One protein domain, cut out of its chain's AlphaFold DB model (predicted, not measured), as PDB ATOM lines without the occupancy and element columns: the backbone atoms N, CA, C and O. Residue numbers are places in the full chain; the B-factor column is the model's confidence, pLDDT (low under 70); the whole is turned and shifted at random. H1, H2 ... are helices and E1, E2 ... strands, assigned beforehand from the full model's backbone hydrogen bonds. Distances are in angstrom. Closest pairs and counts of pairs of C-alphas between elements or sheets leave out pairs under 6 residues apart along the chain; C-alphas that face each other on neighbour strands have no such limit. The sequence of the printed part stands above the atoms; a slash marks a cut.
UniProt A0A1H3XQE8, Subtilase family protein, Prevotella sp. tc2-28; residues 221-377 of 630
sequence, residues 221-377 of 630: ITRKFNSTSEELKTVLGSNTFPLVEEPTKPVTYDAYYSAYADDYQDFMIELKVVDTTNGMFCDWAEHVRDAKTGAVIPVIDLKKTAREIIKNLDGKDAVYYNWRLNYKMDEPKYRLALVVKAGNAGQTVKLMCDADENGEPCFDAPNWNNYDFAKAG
ATOM      1  N   ILE A 221      27.732   0.427  30.688       93.38
ATOM      2  CA  ILE A 221      28.403   0.395  29.386       93.38
ATOM      3  C   ILE A 221      29.583  -0.565  29.495       93.38
ATOM      4  O   ILE A 221      30.481  -0.349  30.301       93.38
ATOM      5  N   THR A 222      29.638  -1.558  28.612       93.31
ATOM      6  CA  THR A 222      30.848  -2.356  28.377       93.31
ATOM      7  C   THR A 222      31.429  -1.983  27.019       93.31
ATOM      8  O   THR A 222      30.765  -2.128  25.988       93.31
ATOM      9  N   ARG A 223      32.670  -1.486  26.993       94.50
ATOM     10  CA  ARG A 223      33.331  -1.024  25.769       94.50
ATOM     11  C   ARG A 223      34.722  -1.620  25.625       94.50
ATOM     12  O   ARG A 223      35.623  -1.300  26.392       94.50
ATOM     13  N   LYS A 224      34.914  -2.402  24.563       95.62
ATOM     14  CA  LYS A 224      36.241  -2.808  24.095       95.62
ATOM     15  C   LYS A 224      36.875  -1.697  23.260       95.62
ATOM     16  O   LYS A 224      36.239  -1.196  22.330       95.62
ATOM     17  N   PHE A 225      38.120  -1.354  23.572       96.44
ATOM     18  CA  PHE A 225      38.922  -0.379  22.838       96.44
ATOM     19  C   PHE A 225      40.000  -1.099  22.029       96.44
ATOM     20  O   PHE A 225      40.811  -1.835  22.585       96.44
ATOM     21  N   ASN A 226      40.063  -0.882  20.714       95.38
ATOM     22  CA  ASN A 226      41.112  -1.512  19.894       95.38
ATOM     23  C   ASN A 226      42.451  -0.770  19.983       95.38
ATOM     24  O   ASN A 226      43.496  -1.324  19.646       95.38
ATOM     25  N   SER A 227      42.431   0.491  20.417       95.25
ATOM     26  CA  SER A 227      43.617   1.328  20.583       95.25
ATOM     27  C   SER A 227      43.410   2.360  21.690       95.25
ATOM     28  O   SER A 227      42.279   2.697  22.029       95.25
ATOM     29  N   THR A 228      44.503   2.939  22.182       94.62
ATOM     30  CA  THR A 228      44.489   4.023  23.182       94.62
ATOM     31  C   THR A 228      44.027   5.375  22.624       94.62
ATOM     32  O   THR A 228      43.844   6.330  23.375       94.62
ATOM     33  N   SER A 229      43.842   5.479  21.302       93.25
ATOM     34  CA  SER A 229      43.296   6.678  20.652       93.25
ATOM     35  C   SER A 229      41.769   6.696  20.575       93.25
ATOM     36  O   SER A 229      41.190   7.758  20.349       93.25
ATOM     37  N   GLU A 230      41.118   5.540  20.750       94.00
ATOM     38  CA  GLU A 230      39.660   5.452  20.767       94.00
ATOM     39  C   GLU A 230      39.101   6.103  22.037       94.00
ATOM     40  O   GLU A 230      39.675   5.993  23.120       94.00
ATOM     41  N   GLU A 231      37.958   6.770  21.896       94.88
ATOM     42  CA  GLU A 231      37.284   7.484  22.976       94.88
ATOM     43  C   GLU A 231      35.838   7.001  23.094       94.88
ATOM     44  O   GLU A 231      35.141   6.822  22.093       94.88
ATOM     45  N   LEU A 232      35.392   6.810  24.331       96.62
ATOM     46  CA  LEU A 232      33.997   6.624  24.694       96.62
ATOM     47  C   LEU A 232      33.500   7.924  25.324       96.62
ATOM     48  O   LEU A 232      34.097   8.420  26.278       96.62
ATOM     49  N   LYS A 233      32.386   8.446  24.812       97.06
ATOM     50  CA  LYS A 233      31.661   9.570  25.408       97.06
ATOM     51  C   LYS A 233      30.257   9.127  25.778       97.06
ATOM     52  O   LYS A 233      29.631   8.418  24.994       97.06
ATOM     53  N   THR A 234      29.736   9.562  26.916       95.81
ATOM     54  CA  THR A 234      28.333   9.326  27.296       95.81
ATOM     55  C   THR A 234      27.802  10.490  28.124       95.81
ATOM     56  O   THR A 234      28.568  11.122  28.852       95.81
ATOM     57  N   VAL A 235      26.522  10.823  27.960       93.00
ATOM     58  CA  VAL A 235      25.824  11.819  28.787       93.00
ATOM     59  C   VAL A 235      25.299  11.113  30.031       93.00
ATOM     60  O   VAL A 235      24.811   9.991  29.931       93.00
ATOM     61  N   LEU A 236      25.409  11.747  31.197       90.62
ATOM     62  CA  LEU A 236      24.892  11.183  32.441       90.62
ATOM     63  C   LEU A 236      23.440  11.596  32.668       90.62
ATOM     64  O   LEU A 236      23.095  12.769  32.500       90.62
ATOM     65  N   GLY A 237      22.620  10.633  33.080       82.94
ATOM     66  CA  GLY A 237      21.230  10.862  33.463       82.94
ATOM     67  C   GLY A 237      21.098  11.610  34.784       82.94
ATOM     68  O   GLY A 237      21.891  11.420  35.708       82.94
ATOM     69  N   SER A 238      20.078  12.458  34.869       79.56
ATOM     70  CA  SER A 238      19.690  13.174  36.081       79.56
ATOM     71  C   SER A 238      18.536  12.490  36.828       79.56
ATOM     72  O   SER A 238      17.758  11.708  36.275       79.56
ATOM     73  N   ASN A 239      18.381  12.830  38.107       75.25
ATOM     74  CA  ASN A 239      17.297  12.345  38.967       75.25
ATOM     75  C   ASN A 239      15.980  13.125  38.764       75.25
ATOM     76  O   ASN A 239      15.029  12.944  39.521       75.25
ATOM     77  N   THR A 240      15.902  14.053  37.804       65.69
ATOM     78  CA  THR A 240      14.756  14.967  37.663       65.69
ATOM     79  C   THR A 240      13.708  14.406  36.684       65.69
ATOM     80  O   THR A 240      14.019  14.089  35.544       65.69
ATOM     81  N   PHE A 241      12.454  14.277  37.131       54.09
ATOM     82  CA  PHE A 241      11.318  13.665  36.405       54.09
ATOM     83  C   PHE A 241      10.497  14.700  35.579       54.09
ATOM     84  O   PHE A 241      10.358  15.831  36.066       54.09
ATOM     85  N   PRO A 242       9.833  14.366  34.434       53.91
ATOM     86  CA  PRO A 242       9.801  13.097  33.685       53.91
ATOM     87  C   PRO A 242      10.501  13.102  32.296       53.91
ATOM     88  O   PRO A 242      10.720  14.135  31.670       53.91
ATOM     89  N   LEU A 243      10.708  11.871  31.808       53.88
ATOM     90  CA  LEU A 243      11.402  11.329  30.619       53.88
ATOM     91  C   LEU A 243      11.132  11.873  29.195       53.88
ATOM     92  O   LEU A 243      11.626  11.260  28.250       53.88
ATOM     93  N   VAL A 244      10.338  12.920  28.959       47.94
ATOM     94  CA  VAL A 244       9.754  13.103  27.600       47.94
ATOM     95  C   VAL A 244       9.923  14.489  26.982       47.94
ATOM     96  O   VAL A 244       9.647  14.657  25.797       47.94
ATOM     97  N   GLU A 245      10.430  15.481  27.707       52.66
ATOM     98  CA  GLU A 245      10.547  16.836  27.159       52.66
ATOM     99  C   GLU A 245      11.937  17.420  27.364       52.66
ATOM    100  O   GLU A 245      12.669  17.022  28.273       52.66
ATOM    101  N   GLU A 246      12.297  18.366  26.490       58.31
ATOM    102  CA  GLU A 246      13.485  19.191  26.668       58.31
ATOM    103  C   GLU A 246      13.526  19.675  28.121       58.31
ATOM    104  O   GLU A 246      12.513  20.155  28.647       58.31
ATOM    105  N   PRO A 247      14.662  19.529  28.810       58.62
ATOM    106  CA  PRO A 247      14.730  19.921  30.199       58.62
ATOM    107  C   PRO A 247      14.447  21.427  30.285       58.62
ATOM    108  O   PRO A 247      15.132  22.259  29.701       58.62
ATOM    109  N   THR A 248      13.373  21.782  30.983       62.66
ATOM    110  CA  THR A 248      12.960  23.176  31.228       62.66
ATOM    111  C   THR A 248      13.208  23.593  32.678       62.66
ATOM    112  O   THR A 248      12.962  24.737  33.056       62.66
ATOM    113  N   LYS A 249      13.705  22.664  33.502       72.88
ATOM    114  CA  LYS A 249      13.922  22.817  34.943       72.88
ATOM    115  C   LYS A 249      15.369  22.473  35.312       72.88
ATOM    116  O   LYS A 249      15.961  21.641  34.630       72.88
ATOM    117  N   PRO A 250      15.914  23.055  36.396       80.19
ATOM    118  CA  PRO A 250      17.203  22.648  36.944       80.19
ATOM    119  C   PRO A 250      17.303  21.131  37.102       80.19
ATOM    120  O   PRO A 250      16.326  20.500  37.511       80.19
ATOM    121  N   VAL A 251      18.479  20.574  36.824       83.75
ATOM    122  CA  VAL A 251      18.736  19.135  36.953       83.75
ATOM    123  C   VAL A 251      19.605  18.824  38.156       83.75
ATOM    124  O   VAL A 251      20.470  19.615  38.537       83.75
ATOM    125  N   THR A 252      19.370  17.665  38.758       86.44
ATOM    126  CA  THR A 252      20.093  17.178  39.936       86.44
ATOM    127  C   THR A 252      20.649  15.785  39.693       86.44
ATOM    128  O   THR A 252      19.994  14.974  39.046       86.44
ATOM    129  N   TYR A 253      21.824  15.511  40.249       86.69
ATOM    130  CA  TYR A 253      22.497  14.217  40.209       86.69
ATOM    131  C   TYR A 253      22.742  13.741  41.638       86.69
ATOM    132  O   TYR A 253      23.439  14.424  42.386       86.69
ATOM    133  N   ASP A 254      22.195  12.583  41.986       85.12
ATOM    134  CA  ASP A 254      22.442  11.819  43.207       85.12
ATOM    135  C   ASP A 254      22.476  10.334  42.839       85.12
ATOM    136  O   ASP A 254      21.441   9.684  42.712       85.12
ATOM    137  N   ALA A 255      23.678   9.840  42.554       86.19
ATOM    138  CA  ALA A 255      23.913   8.475  42.097       86.19
ATOM    139  C   ALA A 255      25.366   8.074  42.356       86.19
ATOM    140  O   ALA A 255      26.269   8.928  42.330       86.19
ATOM    141  N   TYR A 256      25.586   6.783  42.584       89.00
ATOM    142  CA  TYR A 256      26.919   6.195  42.629       89.00
ATOM    143  C   TYR A 256      27.295   5.647  41.261       89.00
ATOM    144  O   TYR A 256      26.450   5.198  40.490       89.00
ATOM    145  N   TYR A 257      28.581   5.702  40.957       91.38
ATOM    146  CA  TYR A 257      29.133   5.205  39.714       91.38
ATOM    147  C   TYR A 257      30.429   4.472  39.993       91.38
ATOM    148  O   TYR A 257      31.216   4.876  40.857       91.38
ATOM    149  N   SER A 258      30.684   3.455  39.185       93.62
ATOM    150  CA  SER A 258      31.956   2.763  39.197       93.62
ATOM    151  C   SER A 258      32.470   2.450  37.804       93.62
ATOM    152  O   SER A 258      31.732   2.438  36.815       93.62
ATOM    153  N   ALA A 259      33.780   2.239  37.722       95.62
ATOM    154  CA  ALA A 259      34.421   1.823  36.493       95.62
ATOM    155  C   ALA A 259      35.676   0.994  36.750       95.62
ATOM    156  O   ALA A 259      36.474   1.304  37.634       95.62
ATOM    157  N   TYR A 260      35.895  -0.022  35.924       96.38
ATOM    158  CA  TYR A 260      37.146  -0.775  35.896       96.38
ATOM    159  C   TYR A 260      37.390  -1.367  34.508       96.38
ATOM    160  O   TYR A 260      36.516  -1.333  33.637       96.38
ATOM    161  N   ALA A 261      38.598  -1.881  34.295       95.81
ATOM    162  CA  ALA A 261      38.963  -2.597  33.084       95.81
ATOM    163  C   ALA A 261      39.118  -4.099  33.350       95.81
ATOM    164  O   ALA A 261      39.541  -4.490  34.436       95.81
ATOM    165  N   ASP A 262      38.827  -4.923  32.346       92.38
ATOM    166  CA  ASP A 262      38.963  -6.389  32.386       92.38
ATOM    167  C   ASP A 262      40.405  -6.874  32.637       92.38
ATOM    168  O   ASP A 262      40.622  -7.922  33.240       92.38
ATOM    169  N   ASP A 263      41.405  -6.099  32.214       93.38
ATOM    170  CA  ASP A 263      42.826  -6.336  32.507       93.38
ATOM    171  C   ASP A 263      43.281  -5.773  33.869       93.38
ATOM    172  O   ASP A 263      44.461  -5.879  34.235       93.38
ATOM    173  N   TYR A 264      42.353  -5.155  34.606       95.50
ATOM    174  CA  TYR A 264      42.547  -4.469  35.880       95.50
ATOM    175  C   TYR A 264      43.581  -3.329  35.866       95.50
ATOM    176  O   TYR A 264      43.970  -2.825  36.926       95.50
ATOM    177  N   GLN A 265      44.042  -2.917  34.682       95.75
ATOM    178  CA  GLN A 265      44.994  -1.827  34.517       95.75
ATOM    179  C   GLN A 265      44.288  -0.475  34.468       95.75
ATOM    180  O   GLN A 265      43.089  -0.353  34.226       95.75
ATOM    181  N   ASP A 266      45.072   0.574  34.698       96.19
ATOM    182  CA  ASP A 266      44.567   1.939  34.697       96.19
ATOM    183  C   ASP A 266      44.125   2.392  33.292       96.19
ATOM    184  O   ASP A 266      44.647   1.940  32.272       96.19
ATOM    185  N   PHE A 267      43.190   3.335  33.254       96.94
ATOM    186  CA  PHE A 267      42.676   3.981  32.048       96.94
ATOM    187  C   PHE A 267      42.347   5.450  32.357       96.94
ATOM    188  O   PHE A 267      42.500   5.914  33.488       96.94
ATOM    189  N   MET A 268      41.966   6.227  31.345       96.00
ATOM    190  CA  MET A 268      41.536   7.610  31.550       96.00
ATOM    191  C   MET A 268      40.018   7.665  31.679       96.00
ATOM    192  O   MET A 268      39.312   7.131  30.823       96.00
ATOM    193  N   ILE A 269      39.540   8.353  32.714       96.38
ATOM    194  CA  ILE A 269      38.139   8.724  32.895       96.38
ATOM    195  C   ILE A 269      38.050  10.172  33.384       96.38
ATOM    196  O   ILE A 269      38.691  10.557  34.363       96.38
ATOM    197  N   GLU A 270      37.259  10.984  32.689       94.69
ATOM    198  CA  GLU A 270      37.058  12.399  32.993       94.69
ATOM    199  C   GLU A 270      35.570  12.744  33.033       94.69
ATOM    200  O   GLU A 270      34.815  12.396  32.125       94.69
ATOM    201  N   LEU A 271      35.175  13.496  34.061       93.94
ATOM    202  CA  LEU A 271      33.848  14.089  34.172       93.94
ATOM    203  C   LEU A 271      33.861  15.489  33.540       93.94
ATOM    204  O   LEU A 271      34.738  16.309  33.823       93.94
ATOM    205  N   LYS A 272      32.898  15.757  32.660       94.44
ATOM    206  CA  LYS A 272      32.780  16.993  31.877       94.44
ATOM    207  C   LYS A 272      31.379  17.577  31.986       94.44
ATOM    208  O   LYS A 272      30.434  16.875  32.332       94.44
ATOM    209  N   VAL A 273      31.256  18.849  31.618       94.06
ATOM    210  CA  VAL A 273      29.968  19.485  31.327       94.06
ATOM    211  C   VAL A 273      29.813  19.601  29.817       94.06
ATOM    212  O   VAL A 273      30.764  19.988  29.140       94.06
ATOM    213  N   VAL A 274      28.639  19.259  29.294       93.06
ATOM    214  CA  VAL A 274      28.295  19.358  27.872       93.06
ATOM    215  C   VAL A 274      27.084  20.261  27.662       93.06
ATOM    216  O   VAL A 274      26.117  20.200  28.422       93.06
ATOM    217  N   ASP A 275      27.135  21.094  26.624       91.88
ATOM    218  CA  ASP A 275      26.003  21.875  26.126       91.88
ATOM    219  C   ASP A 275      25.152  21.009  25.186       91.88
ATOM    220  O   ASP A 275      25.614  20.555  24.139       91.88
ATOM    221  N   THR A 276      23.894  20.773  25.545       88.50
ATOM    222  CA  THR A 276      22.986  19.900  24.791       88.50
ATOM    223  C   THR A 276      22.499  20.492  23.478       88.50
ATOM    224  O   THR A 276      21.912  19.768  22.683       88.50
ATOM    225  N   THR A 277      22.763  21.771  23.201       87.31
ATOM    226  CA  THR A 277      22.377  22.418  21.936       87.31
ATOM    227  C   THR A 277      23.379  22.179  20.806       87.31
ATOM    228  O   THR A 277      23.044  22.332  19.631       87.31
ATOM    229  N   ASN A 278      24.624  21.828  21.141       90.25
ATOM    230  CA  ASN A 278      25.719  21.705  20.174       90.25
ATOM    231  C   ASN A 278      26.714  20.567  20.480       90.25
ATOM    232  O   ASN A 278      27.613  20.311  19.675       90.25
ATOM    233  N   GLY A 279      26.565  19.888  21.622       88.81
ATOM    234  CA  GLY A 279      27.399  18.773  22.072       88.81
ATOM    235  C   GLY A 279      28.833  19.144  22.449       88.81
ATOM    236  O   GLY A 279      29.668  18.252  22.592       88.81
ATOM    237  N   MET A 280      29.155  20.433  22.585       91.94
ATOM    238  CA  MET A 280      30.490  20.881  22.975       91.94
ATOM    239  C   MET A 280      30.658  20.863  24.494       91.94
ATOM    240  O   MET A 280      29.726  21.154  25.246       91.94
ATOM    241  N   PHE A 281      31.873  20.559  24.948       94.25
ATOM    242  CA  PHE A 281      32.219  20.673  26.361       94.25
ATOM    243  C   PHE A 281      32.394  22.140  26.771       94.25
ATOM    244  O   PHE A 281      32.972  22.930  26.023       94.25
ATOM    245  N   CYS A 282      31.926  22.485  27.967       91.50
ATOM    246  CA  CYS A 282      32.001  23.832  28.537       91.50
ATOM    247  C   CYS A 282      32.710  23.848  29.904       91.50
ATOM    248  O   CYS A 282      33.124  22.805  30.421       91.50
ATOM    249  N   ASP A 283      32.903  25.050  30.459       87.62
ATOM    250  CA  ASP A 283      33.564  25.233  31.751       87.62
ATOM    251  C   ASP A 283      32.695  24.688  32.894       87.62
ATOM    252  O   ASP A 283      31.505  24.974  33.015       87.62
ATOM    253  N   TRP A 284      33.312  23.894  33.763       89.88
ATOM    254  CA  TRP A 284      32.658  23.290  34.914       89.88
ATOM    255  C   TRP A 284      32.154  24.317  35.934       89.88
ATOM    256  O   TRP A 284      31.027  24.214  36.428       89.88
ATOM    257  N   ALA A 285      32.997  25.295  36.280       85.06
ATOM    258  CA  ALA A 285      32.760  26.193  37.408       85.06
ATOM    259  C   ALA A 285      31.550  27.106  37.172       85.06
ATOM    260  O   ALA A 285      30.880  27.526  38.120       85.06
ATOM    261  N   GLU A 286      31.221  27.374  35.910       85.38
ATOM    262  CA  GLU A 286      30.081  28.208  35.544       85.38
ATOM    263  C   GLU A 286      28.744  27.501  35.793       85.38
ATOM    264  O   GLU A 286      27.787  28.156  36.213       85.38
ATOM    265  N   HIS A 287      28.688  26.172  35.656       89.31
ATOM    266  CA  HIS A 287      27.418  25.447  35.524       89.31
ATOM    267  C   HIS A 287      27.100  24.455  36.649       89.31
ATOM    268  O   HIS A 287      25.934  24.103  36.823       89.31
ATOM    269  N   VAL A 288      28.096  23.999  37.415       90.12
ATOM    270  CA  VAL A 288      27.895  22.956  38.436       90.12
ATOM    271  C   VAL A 288      27.877  23.545  39.844       90.12
ATOM    272  O   VAL A 288      28.739  24.347  40.225       90.12
ATOM    273  N   ARG A 289      26.879  23.145  40.634       90.06
ATOM    274  CA  ARG A 289      26.693  23.535  42.035       90.06
ATOM    275  C   ARG A 289      26.478  22.312  42.918       90.06
ATOM    276  O   ARG A 289      26.025  21.272  42.451       90.06
ATOM    277  N   ASP A 290      26.753  22.455  44.206       88.19
ATOM    278  CA  ASP A 290      26.348  21.488  45.225       88.19
ATOM    279  C   ASP A 290      24.823  21.451  45.346       88.19
ATOM    280  O   ASP A 290      24.190  22.503  45.470       88.19
ATOM    281  N   ALA A 291      24.222  20.259  45.321       83.88
ATOM    282  CA  ALA A 291      22.763  20.164  45.302       83.88
ATOM    283  C   ALA A 291      22.105  20.630  46.611       83.88
ATOM    284  O   ALA A 291      20.948  21.049  46.592       83.88
ATOM    285  N   LYS A 292      22.830  20.599  47.738       84.88
ATOM    286  CA  LYS A 292      22.307  20.980  49.059       84.88
ATOM    287  C   LYS A 292      22.541  22.452  49.381       84.88
ATOM    288  O   LYS A 292      21.663  23.115  49.922       84.88
ATOM    289  N   THR A 293      23.735  22.953  49.090       88.56
ATOM    290  CA  THR A 293      24.202  24.282  49.512       88.56
ATOM    291  C   THR A 293      24.162  25.317  48.394       88.56
ATOM    292  O   THR A 293      24.184  26.513  48.677       88.56
ATOM    293  N   GLY A 294      24.118  24.887  47.128       84.50
ATOM    294  CA  GLY A 294      24.213  25.773  45.968       84.50
ATOM    295  C   GLY A 294      25.603  26.385  45.760       84.50
ATOM    296  O   GLY A 294      25.752  27.280  44.930       84.50
ATOM    297  N   ALA A 295      26.622  25.937  46.501       87.06
ATOM    298  CA  ALA A 295      27.991  26.416  46.345       87.06
ATOM    299  C   ALA A 295      28.600  25.955  45.012       87.06
ATOM    300  O   ALA A 295      28.267  24.883  44.505       87.06
ATOM    301  N   VAL A 296      29.522  26.744  44.454       85.56
ATOM    302  CA  VAL A 296      30.333  26.319  43.301       85.56
ATOM    303  C   VAL A 296      31.227  25.155  43.729       85.56
ATOM    304  O   VAL A 296      31.956  25.267  44.715       85.56
ATOM    305  N   ILE A 297      31.185  24.058  42.973       82.06
ATOM    306  CA  ILE A 297      32.029  22.880  43.194       82.06
ATOM    307  C   ILE A 297      33.152  22.881  42.147       82.06
ATOM    308  O   ILE A 297      32.850  23.034  40.964       82.06
ATOM    309  N   PRO A 298      34.433  22.702  42.525       80.44
ATOM    310  CA  PRO A 298      35.518  22.534  41.557       80.44
ATOM    311  C   PRO A 298      35.384  21.209  40.794       80.44
ATOM    312  O   PRO A 298      34.863  20.235  41.334       80.44
ATOM    313  N   VAL A 299      35.890  21.145  39.557       78.38
ATOM    314  CA  VAL A 299      35.853  19.890  38.789       78.38
ATOM    315  C   VAL A 299      36.570  18.774  39.547       78.38
ATOM    316  O   VAL A 299      37.657  18.981  40.097       78.38
ATOM    317  N   ILE A 300      35.960  17.592  39.582       80.44
ATOM    318  CA  ILE A 300      36.555  16.432  40.236       80.44
ATOM    319  C   ILE A 300      37.573  15.780  39.301       80.44
ATOM    320  O   ILE A 300      37.249  15.340  38.200       80.44
ATOM    321  N   ASP A 301      38.811  15.673  39.778       85.81
ATOM    322  CA  ASP A 301      39.819  14.790  39.198       85.81
ATOM    323  C   ASP A 301      39.563  13.368  39.715       85.81
ATOM    324  O   ASP A 301      39.997  12.999  40.815       85.81
ATOM    325  N   LEU A 302      38.805  12.583  38.942       87.94
ATOM    326  CA  LEU A 302      38.419  11.218  39.312       87.94
ATOM    327  C   LEU A 302      39.645  10.333  39.563       87.94
ATOM    328  O   LEU A 302      39.650   9.528  40.490       87.94
ATOM    329  N   LYS A 303      40.742  10.545  38.830       87.88
ATOM    330  CA  LYS A 303      41.987   9.798  39.042       87.88
ATOM    331  C   LYS A 303      42.611  10.050  40.413       87.88
ATOM    332  O   LYS A 303      43.265   9.161  40.952       87.88
ATOM    333  N   LYS A 304      42.418  11.240  40.985       87.44
ATOM    334  CA  LYS A 304      42.917  11.572  42.328       87.44
ATOM    335  C   LYS A 304      41.956  11.215  43.455       87.44
ATOM    336  O   LYS A 304      42.413  11.012  44.573       87.44
ATOM    337  N   THR A 305      40.655  11.224  43.188       88.81
ATOM    338  CA  THR A 305      39.625  11.232  44.243       88.81
ATOM    339  C   THR A 305      38.747   9.989  44.269       88.81
ATOM    340  O   THR A 305      38.216   9.673  45.326       88.81
ATOM    341  N   ALA A 306      38.615   9.295  43.138       92.88
ATOM    342  CA  ALA A 306      37.748   8.131  42.962       92.88
ATOM    343  C   ALA A 306      38.527   6.835  42.693       92.88
ATOM    344  O   ALA A 306      37.956   5.751  42.741       92.88
ATOM    345  N   ARG A 307      39.816   6.936  42.350       96.06
ATOM    346  CA  ARG A 307      40.657   5.786  42.011       96.06
ATOM    347  C   ARG A 307      41.129   5.058  43.264       96.06
ATOM    348  O   ARG A 307      41.862   5.612  44.082       96.06
ATOM    349  N   GLU A 308      40.842   3.771  43.308       96.06
ATOM    350  CA  GLU A 308      41.215   2.837  44.356       96.06
ATOM    351  C   GLU A 308      42.057   1.689  43.779       96.06
ATOM    352  O   GLU A 308      42.043   1.412  42.575       96.06
ATOM    353  N   ILE A 309      42.833   1.039  44.649       96.25
ATOM    354  CA  ILE A 309      43.454  -0.256  44.365       96.25
ATOM    355  C   ILE A 309      42.791  -1.274  45.278       96.25
ATOM    356  O   ILE A 309      42.993  -1.235  46.492       96.25
ATOM    357  N   ILE A 310      42.020  -2.175  44.684       95.06
ATOM    358  CA  ILE A 310      41.351  -3.269  45.387       95.06
ATOM    359  C   ILE A 310      41.954  -4.608  44.966       95.06
ATOM    360  O   ILE A 310      42.792  -4.674  44.065       95.06
ATOM    361  N   LYS A 311      41.582  -5.678  45.665       94.31
ATOM    362  CA  LYS A 311      42.041  -7.029  45.350       94.31
ATOM    363  C   LYS A 311      41.006  -7.739  44.496       94.31
ATOM    364  O   LYS A 311      39.849  -7.796  44.888       94.31
ATOM    365  N   ASN A 312      41.451  -8.282  43.370       92.94
ATOM    366  CA  ASN A 312      40.651  -9.199  42.567       92.94
ATOM    367  C   ASN A 312      40.604 -10.597  43.218       92.94
ATOM    368  O   ASN A 312      41.280 -10.841  44.226       92.94
ATOM    369  N   LEU A 313      39.866 -11.534  42.619       91.06
ATOM    370  CA  LEU A 313      39.709 -12.892  43.159       91.06
ATOM    371  C   LEU A 313      41.048 -13.643  43.344       91.06
ATOM    372  O   LEU A 313      41.224 -14.386  44.309       91.06
ATOM    373  N   ASP A 314      42.028 -13.401  42.467       90.25
ATOM    374  CA  ASP A 314      43.385 -13.971  42.540       90.25
ATOM    375  C   ASP A 314      44.289 -13.296  43.600       90.25
ATOM    376  O   ASP A 314      45.453 -13.677  43.767       90.25
ATOM    377  N   GLY A 315      43.817 -12.243  44.276       91.81
ATOM    378  CA  GLY A 315      44.606 -11.425  45.206       91.81
ATOM    379  C   GLY A 315      45.570 -10.432  44.534       91.81
ATOM    380  O   GLY A 315      46.422  -9.831  45.208       91.81
ATOM    381  N   LYS A 316      45.454 -10.240  43.217       93.56
ATOM    382  CA  LYS A 316      46.203  -9.234  42.449       93.56
ATOM    383  C   LYS A 316      45.561  -7.858  42.611       93.56
ATOM    384  O   LYS A 316      44.375  -7.739  42.906       93.56
ATOM    385  N   ASP A 317      46.379  -6.825  42.443       97.06
ATOM    386  CA  ASP A 317      45.908  -5.441  42.463       97.06
ATOM    387  C   ASP A 317      45.045  -5.160  41.235       97.06
ATOM    388  O   ASP A 317      45.449  -5.468  40.111       97.06
ATOM    389  N   ALA A 318      43.899  -4.528  41.467       96.75
ATOM    390  CA  ALA A 318      43.014  -4.042  40.433       96.75
ATOM    391  C   ALA A 318      42.712  -2.558  40.605       96.75
ATOM    392  O   ALA A 318      42.393  -2.097  41.703       96.75
ATOM    393  N   VAL A 319      42.824  -1.810  39.505       97.38
ATOM    394  CA  VAL A 319      42.413  -0.409  39.465       97.38
ATOM    395  C   VAL A 319      40.896  -0.348  39.345       97.38
ATOM    396  O   VAL A 319      40.324  -0.812  38.360       97.38
ATOM    397  N   TYR A 320      40.266   0.263  40.340       96.69
ATOM    398  CA  TYR A 320      38.823   0.446  40.415       96.69
ATOM    399  C   TYR A 320      38.519   1.919  40.660       96.69
ATOM    400  O   TYR A 320      39.195   2.575  41.449       96.69
ATOM    401  N   TYR A 321      37.539   2.460  39.957       96.81
ATOM    402  CA  TYR A 321      37.049   3.815  40.160       96.81
ATOM    403  C   TYR A 321      35.680   3.741  40.823       96.81
ATOM    404  O   TYR A 321      34.816   3.024  40.326       96.81
ATOM    405  N   ASN A 322      35.477   4.504  41.894       94.12
ATOM    406  CA  ASN A 322      34.205   4.614  42.601       94.12
ATOM    407  C   ASN A 322      33.951   6.066  43.005       94.12
ATOM    408  O   ASN A 322      34.795   6.697  43.644       94.12
ATOM    409  N   TRP A 323      32.804   6.625  42.628       92.56
ATOM    410  CA  TRP A 323      32.454   7.993  42.998       92.56
ATOM    411  C   TRP A 323      30.952   8.191  43.142       92.56
ATOM    412  O   TRP A 323      30.140   7.471  42.569       92.56
ATOM    413  N   ARG A 324      30.581   9.235  43.886       89.31
ATOM    414  CA  ARG A 324      29.198   9.682  44.040       89.31
ATOM    415  C   ARG A 324      29.029  11.073  43.450       89.31
ATOM    416  O   ARG A 324      29.834  11.964  43.726       89.31
ATOM    417  N   LEU A 325      27.959  11.277  42.695       87.75
ATOM    418  CA  LEU A 325      27.517  12.608  42.285       87.75
ATOM    419  C   LEU A 325      26.521  13.159  43.310       87.75
ATOM    420  O   LEU A 325      25.669  12.425  43.793       87.75
ATOM    421  N   ASN A 326      26.643  14.442  43.660       88.06
ATOM    422  CA  ASN A 326      25.664  15.176  44.475       88.06
ATOM    423  C   ASN A 326      25.570  16.626  43.978       88.06
ATOM    424  O   ASN A 326      25.945  17.581  44.664       88.06
ATOM    425  N   TYR A 327      25.194  16.776  42.710       89.00
ATOM    426  CA  TYR A 327      25.322  18.035  41.975       89.00
ATOM    427  C   TYR A 327      23.980  18.561  41.500       89.00
ATOM    428  O   TYR A 327      23.031  17.814  41.282       89.00
ATOM    429  N   LYS A 328      23.930  19.869  41.290       88.50
ATOM    430  CA  LYS A 328      22.821  20.588  40.682       88.50
ATOM    431  C   LYS A 328      23.341  21.465  39.552       88.50
ATOM    432  O   LYS A 328      24.404  22.073  39.669       88.50
ATOM    433  N   MET A 329      22.560  21.554  38.486       87.69
ATOM    434  CA  MET A 329      22.782  22.479  37.381       87.69
ATOM    435  C   MET A 329      21.517  23.312  37.193       87.69
ATOM    436  O   MET A 329      20.432  22.763  37.000       87.69
ATOM    437  N   ASP A 330      21.643  24.635  37.293       84.38
ATOM    438  CA  ASP A 330      20.490  25.542  37.225       84.38
ATOM    439  C   ASP A 330      19.952  25.688  35.797       84.38
ATOM    440  O   ASP A 330      18.743  25.800  35.592       84.38
ATOM    441  N   GLU A 331      20.846  25.657  34.807       86.06
ATOM    442  CA  GLU A 331      20.503  25.755  33.394       86.06
ATOM    443  C   GLU A 331      20.339  24.360  32.774       86.06
ATOM    444  O   GLU A 331      21.315  23.614  32.652       86.06
ATOM    445  N   PRO A 332      19.132  24.003  32.309       77.94
ATOM    446  CA  PRO A 332      18.847  22.649  31.853       77.94
ATOM    447  C   PRO A 332      19.511  22.257  30.530       77.94
ATOM    448  O   PRO A 332      19.563  21.075  30.206       77.94
ATOM    449  N   LYS A 333      20.009  23.217  29.745       84.12
ATOM    450  CA  LYS A 333      20.761  22.921  28.516       84.12
ATOM    451  C   LYS A 333      22.148  22.338  28.794       84.12
ATOM    452  O   LYS A 333      22.791  21.872  27.865       84.12
ATOM    453  N   TYR A 334      22.623  22.354  30.038       89.12
ATOM    454  CA  TYR A 334      23.894  21.741  30.399       89.12
ATOM    455  C   TYR A 334      23.671  20.393  31.084       89.12
ATOM    456  O   TYR A 334      22.727  20.205  31.858       89.12
ATOM    457  N   ARG A 335      24.548  19.438  30.783       90.31
ATOM    458  CA  ARG A 335      24.542  18.089  31.356       90.31
ATOM    459  C   ARG A 335      25.935  17.659  31.770       90.31
ATOM    460  O   ARG A 335      26.922  18.180  31.255       90.31
ATOM    461  N   LEU A 336      26.011  16.689  32.674       92.75
ATOM    462  CA  LEU A 336      27.257  15.985  32.940       92.75
ATOM    463  C   LEU A 336      27.495  14.935  31.855       92.75
ATOM    464  O   LEU A 336      26.559  14.352  31.313       92.75
ATOM    465  N   ALA A 337      28.759  14.700  31.538       94.44
ATOM    466  CA  ALA A 337      29.183  13.684  30.592       94.44
ATOM    467  C   ALA A 337      30.477  13.024  31.064       94.44
ATOM    468  O   ALA A 337      31.289  13.653  31.744       94.44
ATOM    469  N   LEU A 338      30.688  11.776  30.659       95.94
ATOM    470  CA  LEU A 338      31.955  11.076  30.835       95.94
ATOM    471  C   LEU A 338      32.707  10.996  29.516       95.94
ATOM    472  O   LEU A 338      32.113  10.779  28.457       95.94
ATOM    473  N   VAL A 339      34.027  11.120  29.614       96.62
ATOM    474  CA  VAL A 339      34.976  10.804  28.548       96.62
ATOM    475  C   VAL A 339      35.920   9.728  29.060       96.62
ATOM    476  O   VAL A 339      36.521   9.891  30.119       96.62
ATOM    477  N   VAL A 340      36.047   8.631  28.315       97.62
ATOM    478  CA  VAL A 340      36.857   7.470  28.691       97.62
ATOM    479  C   VAL A 340      37.781   7.081  27.543       97.62
ATOM    480  O   VAL A 340      37.354   7.016  26.388       97.62
ATOM    481  N   LYS A 341      39.048   6.794  27.859       96.62
ATOM    482  CA  LYS A 341      40.025   6.216  26.921       96.62
ATOM    483  C   LYS A 341      40.762   5.075  27.584       96.62
ATOM    484  O   LYS A 341      41.182   5.205  28.733       96.62
ATOM    485  N   ALA A 342      40.979   4.004  26.834       95.31
ATOM    486  CA  ALA A 342      41.772   2.887  27.310       95.31
ATOM    487  C   ALA A 342      43.227   3.293  27.590       95.31
ATOM    488  O   ALA A 342      43.835   4.064  26.841       95.31
ATOM    489  N   GLY A 343      43.791   2.731  28.658       94.44
ATOM    490  CA  GLY A 343      45.221   2.795  28.941       94.44
ATOM    491  C   GLY A 343      46.031   1.867  28.035       94.44
ATOM    492  O   GLY A 343      47.162   2.198  27.683       94.44
ATOM    493  N   ASN A 344      45.427   0.757  27.591       93.88
ATOM    494  CA  ASN A 344      46.057  -0.252  26.739       93.88
ATOM    495  C   ASN A 344      45.209  -0.577  25.499       93.88
ATOM    496  O   ASN A 344      43.980  -0.550  25.528       93.88
ATOM    497  N   ALA A 345      45.860  -0.944  24.394       93.69
ATOM    498  CA  ALA A 345      45.153  -1.480  23.233       93.69
ATOM    499  C   ALA A 345      44.545  -2.855  23.563       93.69
ATOM    500  O   ALA A 345      45.236  -3.727  24.084       93.69
ATOM    501  N   GLY A 346      43.273  -3.058  23.223       93.75
ATOM    502  CA  GLY A 346      42.540  -4.299  23.481       93.75
ATOM    503  C   GLY A 346      41.798  -4.343  24.819       93.75
ATOM    504  O   GLY A 346      41.052  -5.296  25.021       93.75
ATOM    505  N   GLN A 347      41.970  -3.331  25.676       94.75
ATOM    506  CA  GLN A 347      41.334  -3.221  26.991       94.75
ATOM    507  C   GLN A 347      39.807  -3.073  26.868       94.75
ATOM    508  O   GLN A 347      39.318  -2.315  26.019       94.75
ATOM    509  N   THR A 348      39.054  -3.759  27.728       95.75
ATOM    510  CA  THR A 348      37.601  -3.586  27.861       95.75
ATOM    511  C   THR A 348      37.303  -2.824  29.141       95.75
ATOM    512  O   THR A 348      37.577  -3.317  30.228       95.75
ATOM    513  N   VAL A 349      36.719  -1.631  29.022       96.38
ATOM    514  CA  VAL A 349      36.291  -0.832  30.178       96.38
ATOM    515  C   VAL A 349      34.803  -1.037  30.418       96.38
ATOM    516  O   VAL A 349      34.000  -1.014  29.478       96.38
ATOM    517  N   LYS A 350      34.452  -1.206  31.687       94.94
ATOM    518  CA  LYS A 350      33.091  -1.350  32.188       94.94
ATOM    519  C   LYS A 350      32.751  -0.140  33.038       94.94
ATOM    520  O   LYS A 350      33.521   0.214  33.926       94.94
ATOM    521  N   LEU A 351      31.629   0.499  32.737       94.44
ATOM    522  CA  LEU A 351      31.042   1.588  33.511       94.44
ATOM    523  C   LEU A 351      29.731   1.086  34.098       94.44
ATOM    524  O   LEU A 351      28.941   0.501  33.358       94.44
ATOM    525  N   MET A 352      29.496   1.337  35.381       92.00
ATOM    526  CA  MET A 352      28.261   0.986  36.078       92.00
ATOM    527  C   MET A 352      27.748   2.187  36.870       92.00
ATOM    528  O   MET A 352      28.509   3.086  37.239       92.00
ATOM    529  N   CYS A 353      26.444   2.202  37.094       88.75
ATOM    530  CA  CYS A 353      25.728   3.218  37.843       88.75
ATOM    531  C   CYS A 353      24.766   2.513  38.796       88.75
ATOM    532  O   CYS A 353      23.984   1.666  38.370       88.75
ATOM    533  N   ASP A 354      24.824   2.884  40.067       82.56
ATOM    534  CA  ASP A 354      23.852   2.470  41.066       82.56
ATOM    535  C   ASP A 354      22.943   3.664  41.383       82.56
ATOM    536  O   ASP A 354      23.347   4.658  42.003       82.56
ATOM    537  N   ALA A 355      21.737   3.605  40.819       68.50
ATOM    538  CA  ALA A 355      20.719   4.637  40.939       68.50
ATOM    539  C   ALA A 355      19.325   4.040  40.712       68.50
ATOM    540  O   ALA A 355      18.821   4.023  39.586       68.50
ATOM    541  N   ASP A 356      18.697   3.563  41.782       53.94
ATOM    542  CA  ASP A 356      17.379   2.913  41.736       53.94
ATOM    543  C   ASP A 356      16.243   3.815  41.208       53.94
ATOM    544  O   ASP A 356      15.206   3.320  40.764       53.94
ATOM    545  N   GLU A 357      16.435   5.140  41.187       53.91
ATOM    546  CA  GLU A 357      15.362   6.117  40.949       53.91
ATOM    547  C   GLU A 357      15.678   7.187  39.892       53.91
ATOM    548  O   GLU A 357      15.034   8.240  39.862       53.91
ATOM    549  N   ASN A 358      16.657   6.969  39.006       58.25
ATOM    550  CA  ASN A 358      16.926   7.983  37.988       58.25
ATOM    551  C   ASN A 358      15.697   8.211  37.092       58.25
ATOM    552  O   ASN A 358      15.083   7.286  36.550       58.25
ATOM    553  N   GLY A 359      15.351   9.491  36.944       61.78
ATOM    554  CA  GLY A 359      14.339   9.940  36.001       61.78
ATOM    555  C   GLY A 359      14.805   9.784  34.557       61.78
ATOM    556  O   GLY A 359      13.961   9.678  33.685       61.78
ATOM    557  N   GLU A 360      16.114   9.732  34.297       76.06
ATOM    558  CA  GLU A 360      16.736   9.542  32.978       76.06
ATOM    559  C   GLU A 360      17.640   8.282  32.962       76.06
ATOM    560  O   GLU A 360      18.095   7.837  34.015       76.06
ATOM    561  N   PRO A 361      17.953   7.691  31.792       81.69
ATOM    562  CA  PRO A 361      18.967   6.630  31.689       81.69
ATOM    563  C   PRO A 361      20.310   7.063  32.307       81.69
ATOM    564  O   PRO A 361      20.777   8.156  31.995       81.69
ATOM    565  N   CYS A 362      20.971   6.233  33.133       85.69
ATOM    566  CA  CYS A 362      22.247   6.628  33.773       85.69
ATOM    567  C   CYS A 362      23.322   7.024  32.751       85.69
ATOM    568  O   CYS A 362      24.057   7.984  32.972       85.69
ATOM    569  N   PHE A 363      23.408   6.278  31.648       89.75
ATOM    570  CA  PHE A 363      24.298   6.562  30.531       89.75
ATOM    571  C   PHE A 363      23.475   6.704  29.255       89.75
ATOM    572  O   PHE A 363      22.771   5.772  28.856       89.75
ATOM    573  N   ASP A 364      23.578   7.846  28.580       87.88
ATOM    574  CA  ASP A 364      22.721   8.158  27.442       87.88
ATOM    575  C   ASP A 364      23.449   8.821  26.265       87.88
ATOM    576  O   ASP A 364      24.555   9.364  26.366       87.88
ATOM    577  N   ALA A 365      22.782   8.763  25.116       86.94
ATOM    578  CA  ALA A 365      23.103   9.503  23.905       86.94
ATOM    579  C   ALA A 365      21.799  10.116  23.356       86.94
ATOM    580  O   ALA A 365      21.253   9.626  22.362       86.94
ATOM    581  N   PRO A 366      21.268  11.152  24.029       84.75
ATOM    582  CA  PRO A 366      19.932  11.666  23.766       84.75
ATOM    583  C   PRO A 366      19.833  12.403  22.423       84.75
ATOM    584  O   PRO A 366      20.827  12.811  21.821       84.75
ATOM    585  N   ASN A 367      18.603  12.617  21.964       86.00
ATOM    586  CA  ASN A 367      18.305  13.520  20.855       86.00
ATOM    587  C   ASN A 367      17.460  14.684  21.388       86.00
ATOM    588  O   ASN A 367      16.232  14.603  21.422       86.00
ATOM    589  N   TRP A 368      18.135  15.726  21.870       82.31
ATOM    590  CA  TRP A 368      17.531  16.900  22.513       82.31
ATOM    591  C   TRP A 368      17.901  18.169  21.756       82.31
ATOM    592  O   TRP A 368      18.990  18.237  21.194       82.31
ATOM    593  N   ASN A 369      17.040  19.194  21.768       71.69
ATOM    594  CA  ASN A 369      17.347  20.518  21.211       71.69
ATOM    595  C   ASN A 369      17.864  20.478  19.752       71.69
ATOM    596  O   ASN A 369      18.707  21.283  19.360       71.69
ATOM    597  N   ASN A 370      17.377  19.525  18.943       78.69
ATOM    598  CA  ASN A 370      17.854  19.216  17.582       78.69
ATOM    599  C   ASN A 370      19.326  18.759  17.469       78.69
ATOM    600  O   ASN A 370      19.879  18.756  16.366       78.69
ATOM    601  N   TYR A 371      19.955  18.349  18.569       86.31
ATOM    602  CA  TYR A 371      21.280  17.744  18.579       86.31
ATOM    603  C   TYR A 371      21.199  16.240  18.851       86.31
ATOM    604  O   TYR A 371      20.701  15.785  19.879       86.31
ATOM    605  N   ASP A 372      21.736  15.461  17.917       91.44
ATOM    606  CA  ASP A 372      21.753  14.003  17.969       91.44
ATOM    607  C   ASP A 372      23.102  13.523  18.527       91.44
ATOM    608  O   ASP A 372      24.099  13.422  17.802       91.44
ATOM    609  N   PHE A 373      23.141  13.246  19.835       92.88
ATOM    610  CA  PHE A 373      24.362  12.823  20.524       92.88
ATOM    611  C   PHE A 373      24.891  11.485  20.001       92.88
ATOM    612  O   PHE A 373      26.109  11.299  19.907       92.88
ATOM    613  N   ALA A 374      24.004  10.572  19.599       92.75
ATOM    614  CA  ALA A 374      24.404   9.296  19.020       92.75
ATOM    615  C   ALA A 374      25.154   9.506  17.693       92.75
ATOM    616  O   ALA A 374      26.239   8.952  17.502       92.75
ATOM    617  N   LYS A 375      24.654  10.382  16.806       93.88
ATOM    618  CA  LYS A 375      25.383  10.772  15.580       93.88
ATOM    619  C   LYS A 375      26.699  11.499  15.866       93.88
ATOM    620  O   LYS A 375      27.626  11.398  15.065       93.88
ATOM    621  N   ALA A 376      26.806  12.190  16.999       93.00
ATOM    622  CA  ALA A 376      28.035  12.842  17.460       93.00
ATOM    623  C   ALA A 376      29.043  11.893  18.151       93.00
ATOM    624  O   ALA A 376      30.080  12.336  18.669       93.00
ATOM    625  N   GLY A 377      28.757  10.585  18.167       93.00
ATOM    626  CA  GLY A 377      29.641   9.553  18.708       93.00
ATOM    627  C   GLY A 377      29.537   9.354  20.221       93.00
ATOM    628  O   GLY A 377      30.466   8.809  20.816       93.00
TER     629      GLY A 377
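AT A GLANCE: This is residues 221 to 377 of the 630 residues of the protein "Subtilase family protein" of Prevotella sp. tc2-28 (UniProt A0A1H3XQE8). What shape do these coordinates draw? A sandwich of two strongly twisted sheets face to face, a larger one of five strands and a smaller one of three, with the strands of the one at 8 degrees to those of the other. The two short helices H1 and H2 lie on the side of the sandwich where E4 of the small sheet and E6 of the large one are. What is it built of? The printed part has 157 residues, with eight named strands and two named helices in the order E1 E2 E3 E4 H1 H2 E5 E6 E7 E8; it is mostly strand, though under half of the residues are in named elements. The sheets run E1 E8 E3 E6 E5 and E2 E7 E4, both antiparallel, and the whole is compact, with a radius of gyration of the C-alphas of 15.9 A and spans of 49 by 35 by 28 A.

HOW THE PARTS SIT: How does the large sheet run? The edge strand E1, residues 221 to 224, is antiparallel to E8, residues 348 to 354, with N 221 and O 351 within hydrogen-bond range at 2.9 A. E8 is antiparallel to E3, residues 251 to 261, with N 258 and O 352 at 2.9 A, and E3 to E6, residues 317 to 329, with N 257 and O 323 at 2.9 A. E6 forms a hairpin with the other edge strand E5, residues 307 to 311, with N 308 and O 320 at 2.8 A. How does the small sheet stand to it? Its inner strand E7, residues 334 to 341, is antiparallel to E2, residues 232 to 236, with N 234 and O 338 at 3.1 A, and to E4, residues 268 to 275, with N 270 and O 339 at 2.9 A. The facing parts of the two sheets are 10.3 A centre to centre, and E3 and E7 are near each other. Where are the helices? H1, residues 284 to 287, is on the small sheet over E4 at a height of 8.8 A, the closest C-alphas being those of Val 273 and Trp 284, 5.9 A apart. H2, residues 302 to 305, only grazes both sheets. Both are too short for an O i to N i+4 pair, and each has its one O i to N i+3 pair within range.

IN THESE COORDINATES: Where do the strands begin and end? E1 begins at C-alpha 221, (28.403, 0.395, 29.386), and E8 ends at C-alpha 354, (23.852, 2.470, 41.066). Which are long? E6 spans 36.6 A and bends by 51 degrees at residue 326; E3 spans 29.9 A and bends by 63 degrees at residue 254.

THE WHOLE: How large is it? The two C-alphas farthest apart, those of Thr 248 and Asp 314, are 49.3 A apart, and the printed part has no cut. Which links are long? The links E2 to E3 and H1 to H2 are long. Where is confidence low? The pLDDT is under 70 at residues 240 to 248 and 355 to 359.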